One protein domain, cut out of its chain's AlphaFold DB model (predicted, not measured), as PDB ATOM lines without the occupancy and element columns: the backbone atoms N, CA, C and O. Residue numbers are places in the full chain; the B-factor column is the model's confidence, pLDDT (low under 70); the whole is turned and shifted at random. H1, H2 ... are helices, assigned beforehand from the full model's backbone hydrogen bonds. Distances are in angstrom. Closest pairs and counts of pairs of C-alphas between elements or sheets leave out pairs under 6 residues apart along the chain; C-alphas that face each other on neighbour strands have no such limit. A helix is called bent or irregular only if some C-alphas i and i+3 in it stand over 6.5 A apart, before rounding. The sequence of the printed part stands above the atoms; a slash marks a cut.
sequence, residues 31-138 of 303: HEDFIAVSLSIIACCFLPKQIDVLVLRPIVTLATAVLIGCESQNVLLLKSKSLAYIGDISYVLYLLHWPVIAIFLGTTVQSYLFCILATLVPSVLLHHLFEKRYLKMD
ATOM      1  N   HIS A  31     168.846 186.702 131.295       60.75
ATOM      2  CA  HIS A  31     169.996 185.885 131.708       60.75
ATOM      3  C   HIS A  31     171.332 186.652 131.615       60.75
ATOM      4  O   HIS A  31     172.246 186.416 132.406       60.75
ATOM      5  N   GLU A  32     171.432 187.594 130.675       63.97
ATOM      6  CA  GLU A  32     172.607 188.450 130.488       63.97
ATOM      7  C   GLU A  32     172.754 189.472 131.620       63.97
ATOM      8  O   GLU A  32     173.855 189.631 132.148       63.97
ATOM      9  N   ASP A  33     171.646 190.061 132.083       65.94
ATOM     10  CA  ASP A  33     171.637 190.970 133.237       65.94
ATOM     11  C   ASP A  33     172.129 190.262 134.505       65.94
ATOM     12  O   ASP A  33     172.868 190.831 135.305       65.94
ATOM     13  N   PHE A  34     171.782 188.986 134.679       65.06
ATOM     14  CA  PHE A  34     172.203 188.199 135.838       65.06
ATOM     15  C   PHE A  34     173.700 187.868 135.826       65.06
ATOM     16  O   PHE A  34     174.374 187.950 136.860       65.06
ATOM     17  N   ILE A  35     174.233 187.495 134.657       65.81
ATOM     18  CA  ILE A  35     175.671 187.270 134.474       65.81
ATOM     19  C   ILE A  35     176.426 188.574 134.709       65.81
ATOM     20  O   ILE A  35     177.425 188.573 135.428       65.81
ATOM     21  N   ALA A  36     175.921 189.687 134.171       69.88
ATOM     22  CA  ALA A  36     176.497 191.006 134.369       69.88
ATOM     23  C   ALA A  36     176.485 191.411 135.847       69.88
ATOM     24  O   ALA A  36     177.516 191.843 136.356       69.88
ATOM     25  N   VAL A  37     175.381 191.208 136.573       69.88
ATOM     26  CA  VAL A  37     175.288 191.489 138.016       69.88
ATOM     27  C   VAL A  37     176.254 190.608 138.809       69.88
ATOM     28  O   VAL A  37     177.018 191.122 139.622       69.88
ATOM     29  N   SER A  38     176.298 189.303 138.534       67.94
ATOM     30  CA  SER A  38     177.193 188.363 139.225       67.94
ATOM     31  C   SER A  38     178.673 188.683 138.977       67.94
ATOM     32  O   SER A  38     179.460 188.739 139.923       67.94
ATOM     33  N   LEU A  39     179.056 188.958 137.726       69.19
ATOM     34  CA  LEU A  39     180.413 189.382 137.364       69.19
ATOM     35  C   LEU A  39     180.760 190.749 137.953       69.19
ATOM     36  O   LEU A  39     181.886 190.937 138.402       69.19
ATOM     37  N   SER A  40     179.803 191.677 138.008       69.25
ATOM     38  CA  SER A  40     179.995 192.999 138.612       69.25
ATOM     39  C   SER A  40     180.211 192.901 140.120       69.25
ATOM     40  O   SER A  40     181.058 193.604 140.660       69.25
ATOM     41  N   ILE A  41     179.511 191.995 140.810       68.69
ATOM     42  CA  ILE A  41     179.721 191.737 142.240       68.69
ATOM     43  C   ILE A  41     181.105 191.128 142.476       68.69
ATOM     44  O   ILE A  41     181.833 191.590 143.351       68.69
ATOM     45  N   ILE A  42     181.504 190.137 141.671       68.69
ATOM     46  CA  ILE A  42     182.845 189.543 141.751       68.69
ATOM     47  C   ILE A  42     183.914 190.613 141.479       68.69
ATOM     48  O   ILE A  42     184.872 190.723 142.241       68.69
ATOM     49  N   ALA A  43     183.727 191.456 140.461       70.44
ATOM     50  CA  ALA A  43     184.618 192.574 140.156       70.44
ATOM     51  C   ALA A  43     184.688 193.599 141.305       70.44
ATOM     52  O   ALA A  43     185.775 194.067 141.638       70.44
ATOM     53  N   CYS A  44     183.565 193.885 141.970       65.94
ATOM     54  CA  CYS A  44     183.506 194.699 143.187       65.94
ATOM     55  C   CYS A  44     184.256 194.074 144.371       65.94
ATOM     56  O   CYS A  44     184.839 194.809 145.162       65.94
ATOM     57  N   CYS A  45     184.304 192.747 144.483       62.59
ATOM     58  CA  CYS A  45     185.107 192.063 145.502       62.59
ATOM     59  C   CYS A  45     186.618 192.106 145.206       62.59
ATOM     60  O   CYS A  45     187.418 192.057 146.137       62.59
ATOM     61  N   PHE A  46     187.018 192.215 143.933       64.44
ATOM     62  CA  PHE A  46     188.421 192.372 143.517       64.44
ATOM     63  C   PHE A  46     188.893 193.832 143.475       64.44
ATOM     64  O   PHE A  46     190.076 194.089 143.241       64.44
ATOM     65  N   LEU A  47     187.996 194.796 143.702       70.94
ATOM     66  CA  LEU A  47     188.346 196.209 143.732       70.94
ATOM     67  C   LEU A  47     189.265 196.484 144.939       70.94
ATOM     68  O   LEU A  47     188.865 196.270 146.081       70.94
ATOM     69  N   PRO A  48     190.481 197.022 144.729       53.22
ATOM     70  CA  PRO A  48     191.473 197.238 145.792       53.22
ATOM     71  C   PRO A  48     191.115 198.395 146.744       53.22
ATOM     72  O   PRO A  48     191.951 198.848 147.527       53.22
ATOM     73  N   LYS A  49     189.887 198.920 146.670       61.53
ATOM     74  CA  LYS A  49     189.428 200.072 147.443       61.53
ATOM     75  C   LYS A  49     188.652 199.573 148.661       61.53
ATOM     76  O   LYS A  49     187.700 198.816 148.516       61.53
ATOM     77  N   GLN A  50     189.055 200.006 149.855       58.06
ATOM     78  CA  GLN A  50     188.405 199.642 151.116       58.06
ATOM     79  C   GLN A  50     186.988 200.235 151.162       58.06
ATOM     80  O   GLN A  50     186.804 201.405 151.492       58.06
ATOM     81  N   ILE A  51     185.989 199.446 150.769       70.38
ATOM     82  CA  ILE A  51     184.577 199.763 150.990       70.38
ATOM     83  C   ILE A  51     184.277 199.508 152.470       70.38
ATOM     84  O   ILE A  51     184.740 198.516 153.035       70.38
ATOM     85  N   ASP A  52     183.510 200.401 153.095       74.88
ATOM     86  CA  ASP A  52     183.099 200.252 154.490       74.88
ATOM     87  C   ASP A  52     182.378 198.907 154.710       74.88
ATOM     88  O   ASP A  52     181.431 198.546 153.999       74.88
ATOM     89  N   VAL A  53     182.835 198.163 155.719       71.56
ATOM     90  CA  VAL A  53     182.345 196.827 156.074       71.56
ATOM     91  C   VAL A  53     180.855 196.849 156.437       71.56
ATOM     92  O   VAL A  53     180.155 195.866 156.177       71.56
ATOM     93  N   LEU A  54     180.348 197.958 156.990       76.38
ATOM     94  CA  LEU A  54     178.927 198.113 157.322       76.38
ATOM     95  C   LEU A  54     178.029 198.187 156.086       76.38
ATOM     96  O   LEU A  54     176.884 197.748 156.154       76.38
ATOM     97  N   VAL A  55     178.537 198.701 154.967       78.50
ATOM     98  CA  VAL A  55     177.782 198.823 153.710       78.50
ATOM     99  C   VAL A  55     177.952 197.568 152.859       78.50
ATOM    100  O   VAL A  55     176.999 197.079 152.255       78.50
ATOM    101  N   LEU A  56     179.151 196.983 152.859       76.25
ATOM    102  CA  LEU A  56     179.452 195.795 152.067       76.25
ATOM    103  C   LEU A  56     178.645 194.569 152.519       76.25
ATOM    104  O   LEU A  56     178.133 193.824 151.684       76.25
ATOM    105  N   ARG A  57     178.487 194.365 153.834       77.38
ATOM    106  CA  ARG A  57     177.745 193.220 154.395       77.38
ATOM    107  C   ARG A  57     176.300 193.118 153.887       77.38
ATOM    108  O   ARG A  57     175.966 192.066 153.332       77.38
ATOM    109  N   PRO A  58     175.431 194.137 154.037       82.56
ATOM    110  CA  PRO A  58     174.055 194.049 153.560       82.56
ATOM    111  C   PRO A  58     173.979 193.917 152.036       82.56
ATOM    112  O   PRO A  58     173.145 193.157 151.559       82.56
ATOM    113  N   ILE A  59     174.876 194.561 151.276       80.00
ATOM    114  CA  ILE A  59     174.913 194.447 149.808       80.00
ATOM    115  C   ILE A  59     175.221 193.013 149.375       80.00
ATOM    116  O   ILE A  59     174.475 192.436 148.585       80.00
ATOM    117  N   VAL A  60     176.281 192.408 149.916       78.50
ATOM    118  CA  VAL A  60     176.656 191.023 149.594       78.50
ATOM    119  C   VAL A  60     175.571 190.043 150.050       78.50
ATOM    120  O   VAL A  60     175.248 189.097 149.332       78.50
ATOM    121  N   THR A  61     174.950 190.286 151.207       81.56
ATOM    122  CA  THR A  61     173.857 189.441 151.718       81.56
ATOM    123  C   THR A  61     172.616 189.524 150.828       81.56
ATOM    124  O   THR A  61     172.050 188.491 150.476       81.56
ATOM    125  N   LEU A  62     172.217 190.731 150.414       80.31
ATOM    126  CA  LEU A  62     171.090 190.948 149.508       80.31
ATOM    127  C   LEU A  62     171.356 190.324 148.136       80.31
ATOM    128  O   LEU A  62     170.499 189.624 147.606       80.31
ATOM    129  N   ALA A  63     172.561 190.508 147.595       74.56
ATOM    130  CA  ALA A  63     172.974 189.882 146.347       74.56
ATOM    131  C   ALA A  63     172.912 188.351 146.426       74.56
ATOM    132  O   ALA A  63     172.397 187.704 145.517       74.56
ATOM    133  N   THR A  64     173.363 187.769 147.539       77.50
ATOM    134  CA  THR A  64     173.279 186.321 147.774       77.50
ATOM    135  C   THR A  64     171.822 185.860 147.874       77.50
ATOM    136  O   THR A  64     171.467 184.828 147.313       77.50
ATOM    137  N   ALA A  65     170.951 186.628 148.535       77.38
ATOM    138  CA  ALA A  65     169.525 186.321 148.625       77.38
ATOM    139  C   ALA A  65     168.830 186.359 147.251       77.38
ATOM    140  O   ALA A  65     168.047 185.461 146.946       77.38
ATOM    141  N   VAL A  66     169.154 187.346 146.406       73.38
ATOM    142  CA  VAL A  66     168.671 187.427 145.016       73.38
ATOM    143  C   VAL A  66     169.176 186.231 144.207       73.38
ATOM    144  O   VAL A  66     168.395 185.568 143.532       73.38
ATOM    145  N   LEU A  67     170.460 185.896 144.334       72.19
ATOM    146  CA  LEU A  67     171.090 184.771 143.644       72.19
ATOM    147  C   LEU A  67     170.450 183.419 144.014       72.19
ATOM    148  O   LEU A  67     170.193 182.608 143.129       72.19
ATOM    149  N   ILE A  68     170.121 183.207 145.294       72.88
ATOM    150  CA  ILE A  68     169.397 182.014 145.772       72.88
ATOM    151  C   ILE A  68     167.936 182.022 145.295       72.88
ATOM    152  O   ILE A  68     167.428 180.997 144.852       72.88
ATOM    153  N   GLY A  69     167.243 183.165 145.344       68.19
ATOM    154  CA  GLY A  69     165.863 183.278 144.854       68.19
ATOM    155  C   GLY A  69     165.733 182.965 143.357       68.19
ATOM    156  O   GLY A  69     164.774 182.317 142.928       68.19
ATOM    157  N   CYS A  70     166.741 183.351 142.572       59.12
ATOM    158  CA  CYS A  70     166.824 183.103 141.134       59.12
ATOM    159  C   CYS A  70     167.288 181.682 140.763       59.12
ATOM    160  O   CYS A  70     167.151 181.296 139.602       59.12
ATOM    161  N   GLU A  71     167.771 180.864 141.711       59.34
ATOM    162  CA  GLU A  71     168.076 179.439 141.477       59.34
ATOM    163  C   GLU A  71     166.843 178.678 140.945       59.34
ATOM    164  O   GLU A  71     166.966 177.740 140.152       59.34
ATOM    165  N   SER A  72     165.642 179.159 141.290       54.09
ATOM    166  CA  SER A  72     164.360 178.680 140.764       54.09
ATOM    167  C   SER A  72     164.215 178.797 139.234       54.09
ATOM    168  O   SER A  72     163.440 178.045 138.648       54.09
ATOM    169  N   GLN A  73     164.984 179.669 138.565       53.31
ATOM    170  CA  GLN A  73     164.846 179.998 137.137       53.31
ATOM    171  C   GLN A  73     165.912 179.368 136.210       53.31
ATOM    172  O   GLN A  73     166.113 179.832 135.093       53.31
ATOM    173  N   ASN A  74     166.560 178.262 136.606       55.41
ATOM    174  CA  ASN A  74     167.476 177.486 135.740       55.41
ATOM    175  C   ASN A  74     168.724 178.243 135.227       55.41
ATOM    176  O   ASN A  74     169.138 178.068 134.081       55.41
ATOM    177  N   VAL A  75     169.398 179.025 136.072       60.41
ATOM    178  CA  VAL A  75     170.677 179.644 135.680       60.41
ATOM    179  C   VAL A  75     171.799 178.591 135.603       60.41
ATOM    180  O   VAL A  75     172.124 177.924 136.589       60.41
ATOM    181  N   LEU A  76     172.421 178.447 134.426       58.22
ATOM    182  CA  LEU A  76     173.403 177.392 134.112       58.22
ATOM    183  C   LEU A  76     174.705 177.492 134.939       58.22
ATOM    184  O   LEU A  76     175.309 176.475 135.278       58.22
ATOM    185  N   LEU A  77     175.125 178.715 135.288       61.03
ATOM    186  CA  LEU A  77     176.357 178.997 136.043       61.03
ATOM    187  C   LEU A  77     176.311 178.456 137.481       61.03
ATOM    188  O   LEU A  77     177.283 177.860 137.951       61.03
ATOM    189  N   LEU A  78     175.162 178.600 138.151       60.25
ATOM    190  CA  LEU A  78     174.933 178.101 139.514       60.25
ATOM    191  C   LEU A  78     174.809 176.575 139.563       60.25
ATOM    192  O   LEU A  78     175.165 175.958 140.562       60.25
ATOM    193  N   LYS A  79     174.382 175.950 138.459       64.50
ATOM    194  CA  LYS A  79     174.342 174.487 138.299       64.50
ATOM    195  C   LYS A  79     175.689 173.866 137.911       64.50
ATOM    196  O   LYS A  79     175.764 172.649 137.721       64.50
ATOM    197  N   SER A  80     176.755 174.655 137.768       77.50
ATOM    198  CA  SER A  80     178.060 174.102 137.406       77.50
ATOM    199  C   SER A  80     178.595 173.188 138.518       77.50
ATOM    200  O   SER A  80     178.649 173.551 139.694       77.50
ATOM    201  N   LYS A  81     179.018 171.973 138.139       76.31
ATOM    202  CA  LYS A  81     179.527 170.963 139.086       76.31
ATOM    203  C   LYS A  81     180.727 171.470 139.893       76.31
ATOM    204  O   LYS A  81     180.886 171.092 141.048       76.31
ATOM    205  N   SER A  82     181.552 172.330 139.297       77.44
ATOM    206  CA  SER A  82     182.736 172.903 139.941       77.44
ATOM    207  C   SER A  82     182.379 173.915 141.029       77.44
ATOM    208  O   SER A  82     182.980 173.885 142.098       77.44
ATOM    209  N   LEU A  83     181.392 174.787 140.788       75.19
ATOM    210  CA  LEU A  83     180.975 175.784 141.774       75.19
ATOM    211  C   LEU A  83     180.260 175.121 142.956       75.19
ATOM    212  O   LEU A  83     180.541 175.462 144.102       75.19
ATOM    213  N   ALA A  84     179.424 174.115 142.680       79.06
ATOM    214  CA  ALA A  84     178.817 173.284 143.716       79.06
ATOM    215  C   ALA A  84     179.883 172.585 144.578       79.06
ATOM    216  O   ALA A  84     179.810 172.631 145.799       79.06
ATOM    217  N   TYR A  85     180.931 172.030 143.959       83.56
ATOM    218  CA  TYR A  85     182.026 171.382 144.687       83.56
ATOM    219  C   TYR A  85     182.828 172.346 145.578       83.56
ATOM    220  O   TYR A  85     183.183 172.002 146.703       83.56
ATOM    221  N   ILE A  86     183.106 173.565 145.100       84.94
ATOM    222  CA  ILE A  86     183.758 174.603 145.916       84.94
ATOM    223  C   ILE A  86     182.854 174.996 147.091       84.94
ATOM    224  O   ILE A  86     183.336 175.139 148.216       84.94
ATOM    225  N   GLY A  87     181.547 175.118 146.844       83.38
ATOM    226  CA  GLY A  87     180.542 175.342 147.881       83.38
ATOM    227  C   GLY A  87     180.531 174.234 148.936       83.38
ATOM    228  O   GLY A  87     180.569 174.535 150.126       83.38
ATOM    229  N   ASP A  88     180.584 172.971 148.519       85.75
ATOM    230  CA  ASP A  88     180.589 171.809 149.414       85.75
ATOM    231  C   ASP A  88     181.814 171.779 150.349       85.75
ATOM    232  O   ASP A  88     181.700 171.363 151.498       85.75
ATOM    233  N   ILE A  89     182.984 172.245 149.894       90.19
ATOM    234  CA  ILE A  89     184.212 172.301 150.717       90.19
ATOM    235  C   ILE A  89     184.267 173.563 151.592       90.19
ATOM    236  O   ILE A  89     185.002 173.605 152.585       90.19
ATOM    237  N   SER A  90     183.503 174.603 151.245       89.44
ATOM    238  CA  SER A  90     183.609 175.930 151.862       89.44
ATOM    239  C   SER A  90     183.448 175.913 153.386       89.44
ATOM    240  O   SER A  90     184.141 176.657 154.079       89.44
ATOM    241  N   TYR A  91     182.608 175.022 153.919       88.00
ATOM    242  CA  TYR A  91     182.391 174.887 155.356       88.00
ATOM    243  C   TYR A  91     183.646 174.400 156.096       88.00
ATOM    244  O   TYR A  91     184.067 175.005 157.083       88.00
ATOM    245  N   VAL A  92     184.296 173.345 155.599       90.81
ATOM    246  CA  VAL A  92     185.527 172.813 156.205       90.81
ATOM    247  C   VAL A  92     186.673 173.812 156.070       90.81
ATOM    248  O   VAL A  92     187.427 174.019 157.022       90.81
ATOM    249  N   LEU A  93     186.763 174.484 154.920       90.38
ATOM    250  CA  LEU A  93     187.735 175.552 154.696       90.38
ATOM    251  C   LEU A  93     187.561 176.682 155.711       90.38
ATOM    252  O   LEU A  93     188.537 177.130 156.319       90.38
ATOM    253  N   TYR A  94     186.318 177.095 155.956       88.50
ATOM    254  CA  TYR A  94     186.000 178.104 156.956       88.50
ATOM    255  C   TYR A  94     186.421 177.682 158.374       88.50
ATOM    256  O   TYR A  94     186.931 178.506 159.126       88.50
ATOM    257  N   LEU A  95     186.299 176.408 158.746       87.50
ATOM    258  CA  LEU A  95     186.738 175.954 160.071       87.50
ATOM    259  C   LEU A  95     188.267 175.936 160.234       87.50
ATOM    260  O   LEU A  95     188.772 176.242 161.313       87.50
ATOM    261  N   LEU A  96     189.013 175.586 159.183       89.69
ATOM    262  CA  LEU A  96     190.463 175.369 159.272       89.69
ATOM    263  C   LEU A  96     191.304 176.616 159.012       89.69
ATOM    264  O   LEU A  96     192.405 176.720 159.552       89.69
ATOM    265  N   HIS A  97     190.822 177.550 158.189       89.12
ATOM    266  CA  HIS A  97     191.657 178.669 157.751       89.12
ATOM    267  C   HIS A  97     192.134 179.534 158.923       89.12
ATOM    268  O   HIS A  97     193.299 179.918 158.952       89.12
ATOM    269  N   TRP A  98     191.281 179.803 159.916       85.75
ATOM    270  CA  TRP A  98     191.630 180.724 160.997       85.75
ATOM    271  C   TRP A  98     192.769 180.207 161.896       85.75
ATOM    272  O   TRP A  98     193.754 180.929 162.049       85.75
ATOM    273  N   PRO A  99     192.733 178.965 162.430       84.12
ATOM    274  CA  PRO A  99     193.871 178.402 163.163       84.12
ATOM    275  C   PRO A  99     195.165 178.345 162.342       84.12
ATOM    276  O   PRO A  99     196.233 178.670 162.857       84.12
ATOM    277  N   VAL A 100     195.083 177.960 161.063       86.06
ATOM    278  CA  VAL A 100     196.263 177.854 160.187       86.06
ATOM    279  C   VAL A 100     196.889 179.228 159.952       86.06
ATOM    280  O   VAL A 100     198.104 179.376 160.059       86.06
ATOM    281  N   ILE A 101     196.069 180.245 159.689       85.31
ATOM    282  CA  ILE A 101     196.522 181.629 159.540       85.31
ATOM    283  C   ILE A 101     197.129 182.126 160.858       85.31
ATOM    284  O   ILE A 101     198.227 182.668 160.855       85.31
ATOM    285  N   ALA A 102     196.481 181.894 161.999       81.06
ATOM    286  CA  ALA A 102     196.987 182.360 163.290       81.06
ATOM    287  C   ALA A 102     198.362 181.770 163.659       81.06
ATOM    288  O   ALA A 102     199.160 182.449 164.302       81.06
ATOM    289  N   ILE A 103     198.641 180.522 163.263       79.12
ATOM    290  CA  ILE A 103     199.900 179.835 163.585       79.12
ATOM    291  C   ILE A 103     201.000 180.146 162.561       79.12
ATOM    292  O   ILE A 103     202.158 180.307 162.943       79.12
ATOM    293  N   PHE A 104     200.663 180.208 161.268       79.50
ATOM    294  CA  PHE A 104     201.657 180.176 160.188       79.50
ATOM    295  C   PHE A 104     201.736 181.448 159.335       79.50
ATOM    296  O   PHE A 104     202.614 181.526 158.469       79.50
ATOM    297  N   LEU A 105     200.856 182.437 159.542       77.31
ATOM    298  CA  LEU A 105     200.874 183.666 158.749       77.31
ATOM    299  C   LEU A 105     202.095 184.527 159.103       77.31
ATOM    300  O   LEU A 105     202.170 185.145 160.162       77.31
ATOM    301  N   GLY A 106     203.034 184.593 158.167       72.44
ATOM    302  CA  GLY A 106     204.173 185.499 158.146       72.44
ATOM    303  C   GLY A 106     204.067 186.511 157.001       72.44
ATOM    304  O   GLY A 106     203.179 186.453 156.155       72.44
ATOM    305  N   THR A 107     205.006 187.456 156.940       66.12
ATOM    306  CA  THR A 107     204.954 188.595 156.002       66.12
ATOM    307  C   THR A 107     205.568 188.316 154.619       66.12
ATOM    308  O   THR A 107     205.908 189.257 153.898       66.12
ATOM    309  N   THR A 108     205.791 187.052 154.246       73.38
ATOM    310  CA  THR A 108     206.492 186.663 153.006       73.38
ATOM    311  C   THR A 108     205.562 185.950 152.024       73.38
ATOM    312  O   THR A 108     204.640 185.244 152.422       73.38
ATOM    313  N   VAL A 109     205.822 186.081 150.716       74.69
ATOM    314  CA  VAL A 109     205.038 185.406 149.657       74.69
ATOM    315  C   VAL A 109     205.045 183.882 149.828       74.69
ATOM    316  O   VAL A 109     204.021 183.230 149.640       74.69
ATOM    317  N   GLN A 110     206.179 183.317 150.253       78.19
ATOM    318  CA  GLN A 110     206.297 181.889 150.556       78.19
ATOM    319  C   GLN A 110     205.393 181.470 151.723       78.19
ATOM    320  O   GLN A 110     204.770 180.413 151.653       78.19
ATOM    321  N   SER A 111     205.263 182.310 152.757       79.12
ATOM    322  CA  SER A 111     204.349 182.056 153.876       79.12
ATOM    323  C   SER A 111     202.883 182.098 153.435       79.12
ATOM    324  O   SER A 111     202.126 181.205 153.802       79.12
ATOM    325  N   TYR A 112     202.492 183.035 152.562       80.56
ATOM    326  CA  TYR A 112     201.133 183.055 152.004       80.56
ATOM    327  C   TYR A 112     200.815 181.794 151.190       80.56
ATOM    328  O   TYR A 112     199.767 181.183 151.395       80.56
ATOM    329  N   LEU A 113     201.724 181.368 150.303       85.75
ATOM    330  CA  LEU A 113     201.553 180.132 149.529       85.75
ATOM    331  C   LEU A 113     201.452 178.904 150.441       85.75
ATOM    332  O   LEU A 113     200.577 178.062 150.243       85.75
ATOM    333  N   PHE A 114     202.303 178.829 151.465       87.75
ATOM    334  CA  PHE A 114     202.256 177.761 152.454       87.75
ATOM    335  C   PHE A 114     200.928 177.751 153.219       87.75
ATOM    336  O   PHE A 114     200.288 176.707 153.289       87.75
ATOM    337  N   CYS A 115     200.459 178.896 153.726       87.25
ATOM    338  CA  CYS A 115     199.174 179.006 154.424       87.25
ATOM    339  C   CYS A 115     197.993 178.593 153.541       87.25
ATOM    340  O   CYS A 115     197.096 177.889 154.008       87.25
ATOM    341  N   ILE A 116     197.990 178.988 152.264       89.25
ATOM    342  CA  ILE A 116     196.947 178.598 151.308       89.25
ATOM    343  C   ILE A 116     196.927 177.075 151.139       89.25
ATOM    344  O   ILE A 116     195.869 176.461 151.263       89.25
ATOM    345  N   LEU A 117     198.087 176.449 150.917       90.44
ATOM    346  CA  LEU A 117     198.190 174.995 150.762       90.44
ATOM    347  C   LEU A 117     197.834 174.245 152.053       90.44
ATOM    348  O   LEU A 117     197.058 173.290 152.014       90.44
ATOM    349  N   ALA A 118     198.341 174.712 153.194       90.06
ATOM    350  CA  ALA A 118     198.073 174.164 154.521       90.06
ATOM    351  C   ALA A 118     196.610 174.338 154.955       90.06
ATOM    352  O   ALA A 118     196.149 173.632 155.846       90.06
ATOM    353  N   THR A 119     195.860 175.234 154.313       92.19
ATOM    354  CA  THR A 119     194.415 175.354 154.514       92.19
ATOM    355  C   THR A 119     193.652 174.476 153.525       92.19
ATOM    356  O   THR A 119     192.820 173.665 153.930       92.19
ATOM    357  N   LEU A 120     193.933 174.589 152.223       91.69
ATOM    358  CA  LEU A 120     193.170 173.917 151.168       91.69
ATOM    359  C   LEU A 120     193.321 172.395 151.196       91.69
ATOM    360  O   LEU A 120     192.316 171.688 151.121       91.69
ATOM    361  N   VAL A 121     194.547 171.878 151.315       92.69
ATOM    362  CA  VAL A 121     194.791 170.429 151.248       92.69
ATOM    363  C   VAL A 121     194.106 169.703 152.412       92.69
ATOM    364  O   VAL A 121     193.326 168.783 152.146       92.69
ATOM    365  N   PRO A 122     194.275 170.123 153.684       91.62
ATOM    366  CA  PRO A 122     193.538 169.519 154.791       91.62
ATOM    367  C   PRO A 122     192.025 169.701 154.678       91.62
ATOM    368  O   PRO A 122     191.291 168.782 155.036       91.62
ATOM    369  N   SER A 123     191.545 170.825 154.129       92.56
ATOM    370  CA  SER A 123     190.107 171.045 153.923       92.56
ATOM    371  C   SER A 123     189.498 170.023 152.968       92.56
ATOM    372  O   SER A 123     188.468 169.426 153.272       92.56
ATOM    373  N   VAL A 124     190.161 169.760 151.838       92.44
ATOM    374  CA  VAL A 124     189.718 168.744 150.872       92.44
ATOM    375  C   VAL A 124     189.747 167.351 151.503       92.44
ATOM    376  O   VAL A 124     188.798 166.579 151.344       92.44
ATOM    377  N   LEU A 125     190.805 167.022 152.250       92.25
ATOM    378  CA  LEU A 125     190.918 165.728 152.926       92.25
ATOM    379  C   LEU A 125     189.806 165.529 153.962       92.25
ATOM    380  O   LEU A 125     189.138 164.497 153.948       92.25
ATOM    381  N   LEU A 126     189.568 166.515 154.825       91.25
ATOM    382  CA  LEU A 126     188.537 166.445 155.860       91.25
ATOM    383  C   LEU A 126     187.125 166.424 155.270       91.25
ATOM    384  O   LEU A 126     186.277 165.680 155.769       91.25
ATOM    385  N   HIS A 127     186.889 167.139 154.170       91.75
ATOM    386  CA  HIS A 127     185.629 167.073 153.434       91.75
ATOM    387  C   HIS A 127     185.312 165.638 152.965       91.75
ATOM    388  O   HIS A 127     184.221 165.109 153.199       91.75
ATOM    389  N   HIS A 128     186.277 164.954 152.338       89.12
ATOM    390  CA  HIS A 128     186.051 163.602 151.804       89.12
ATOM    391  C   HIS A 128     186.120 162.492 152.860       89.12
ATOM    392  O   HIS A 128     185.377 161.513 152.760       89.12
ATOM    393  N   LEU A 129     186.995 162.616 153.861       88.81
ATOM    394  CA  LEU A 129     187.193 161.587 154.886       88.81
ATOM    395  C   LEU A 129     186.181 161.683 156.023       88.81
ATOM    396  O   LEU A 129     185.705 160.648 156.491       88.81
ATOM    397  N   PHE A 130     185.863 162.900 156.467       87.56
ATOM    398  CA  PHE A 130     185.050 163.124 157.654       87.56
ATOM    399  C   PHE A 130     183.673 163.670 157.298       87.56
ATOM    400  O   PHE A 130     182.687 162.976 157.521       87.56
ATOM    401  N   GLU A 131     183.580 164.851 156.686       86.75
ATOM    402  CA  GLU A 131     182.303 165.551 156.488       86.75
ATOM    403  C   GLU A 131     181.291 164.719 155.685       86.75
ATOM    404  O   GLU A 131     180.178 164.472 156.150       86.75
ATOM    405  N   LYS A 132     181.688 164.184 154.522       86.38
ATOM    406  CA  LYS A 132     180.803 163.348 153.690       86.38
ATOM    407  C   LYS A 132     180.308 162.083 154.382       86.38
ATOM    408  O   LYS A 132     179.224 161.596 154.053       86.38
ATOM    409  N   ARG A 133     181.115 161.508 155.276       85.38
ATOM    410  CA  ARG A 133     180.762 160.287 156.012       85.38
ATOM    411  C   ARG A 133     179.891 160.623 157.215       85.38
ATOM    412  O   ARG A 133     178.859 159.991 157.408       85.38
ATOM    413  N   TYR A 134     180.270 161.661 157.950       83.62
ATOM    414  CA  TYR A 134     179.558 162.193 159.102       83.62
ATOM    415  C   TYR A 134     178.125 162.611 158.750       83.62
ATOM    416  O   TYR A 134     177.189 162.196 159.425       83.62
ATOM    417  N   LEU A 135     177.922 163.329 157.636       83.00
ATOM    418  CA  LEU A 135     176.589 163.761 157.185       83.00
ATOM    419  C   LEU A 135     175.639 162.604 156.828       83.00
ATOM    420  O   LEU A 135     174.429 162.805 156.750       83.00
ATOM    421  N   LYS A 136     176.172 161.400 156.584       86.81
ATOM    422  CA  LYS A 136     175.394 160.191 156.268       86.81
ATOM    423  C   LYS A 136     175.232 159.251 157.467       86.81
ATOM    424  O   LYS A 136     174.625 158.193 157.323       86.81
ATOM    425  N   MET A 137     175.810 159.595 158.615       86.00
ATOM    426  CA  MET A 137     175.868 158.740 159.797       86.00
ATOM    427  C   MET A 137     174.550 158.809 160.577       86.00
ATOM    428  O   MET A 137     173.990 159.887 160.768       86.00
ATOM    429  N   ASP A 138     174.048 157.658 161.031       90.06
ATOM    430  CA  ASP A 138     172.826 157.601 161.841       90.06
ATOM    431  C   ASP A 138     173.073 158.134 163.265       90.06
ATOM    432  O   ASP A 138     174.182 158.040 163.803       90.06
TER     433      ASP A 138
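This is residues 31 to 138 of the 303 residues of the protein "SGNH domain-containing protein" of Caenorhabditis tropicalis (UniProt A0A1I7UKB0). An open, C-like frame of two helix pairs: H1 and H2 run loosely side by side in one, H3b and H4 form a helical hairpin in the other, and the link of residues 74 to 80 with the short arm H3a bridges the space between them. The two pairs are apart, and the kinked H4 is the longest helix. The printed part has 108 residues with four named helices in the order H1, H2, H3, H4, H3 being bent into arms H3a and H3b, and no named strand; the class is all helix. The whole is loose, with a radius of gyration of the C-alphas of 17.1 A, and flat, spanning 44 by 41 by 23 A.

H1, residues 31 to 46, begins at C-alpha 31 at (169.996, 185.885, 131.708) and is 22.8 A long. H2, residues 53 to 73, is 30.8 A long; it is neither bent nor irregular, but only just: C-alphas 69 and 72 are 6.3 A apart. H3, residues 81 to 104, was assigned as one helix by its hydrogen bonds but is bent, with C-alphas 88 and 91 6.9 A apart. Its arms are H3a, residues 81 to 88, and H3b, residues 91 to 104, 20.6 A long. H3b is irregular, with C-alphas 95 and 98 6.9 A apart. H4, residues 109 to 134, is 35.7 A long and ends at C-alpha 134 at (179.558, 162.193, 159.102). H4 is only just irregular, with C-alphas 129 and 132 6.7 A apart, and has a kink of 41 degrees near residue 127.

H1 and H2 are close but not clearly touching; their closest C-alphas, those of Ile 41 and Val 60, are 8.0 A apart. They run opposite ways at a shallow tilt of 27 degrees. H2 and H3a are apart. H3a and H3b stand at a steep tilt of 64 degrees. H3a is close to H4 but not clearly touching it, about perpendicular at 88 degrees, with the closest C-alphas, of Asp 88 and His 127, 8.0 A apart. H3b and H4 form a hairpin and touch; their closest C-alphas, of Leu 93 and Ser 123, are 5.2 A apart. They run opposite ways at a tilt of 36 degrees, only just steep. Every O i to N i+4 pair is within hydrogen-bond range in H1 and H3a; in H2 14 of 17 are, in H3b 8 of 10 and in H4 18 of 22.

The C-alphas farthest apart, of Lys 49 and Asp 138, are 47.8 A apart. Residues 46 to 55, 80 to 85 and 133 to 138 stand free. The printed part has no cut; the link from H3 to H4 is tight and the other two are short. The mean pLDDT of the printed part is 77.4, with 30 residues under 70, among them residues 31 to 42 and 69 to 79.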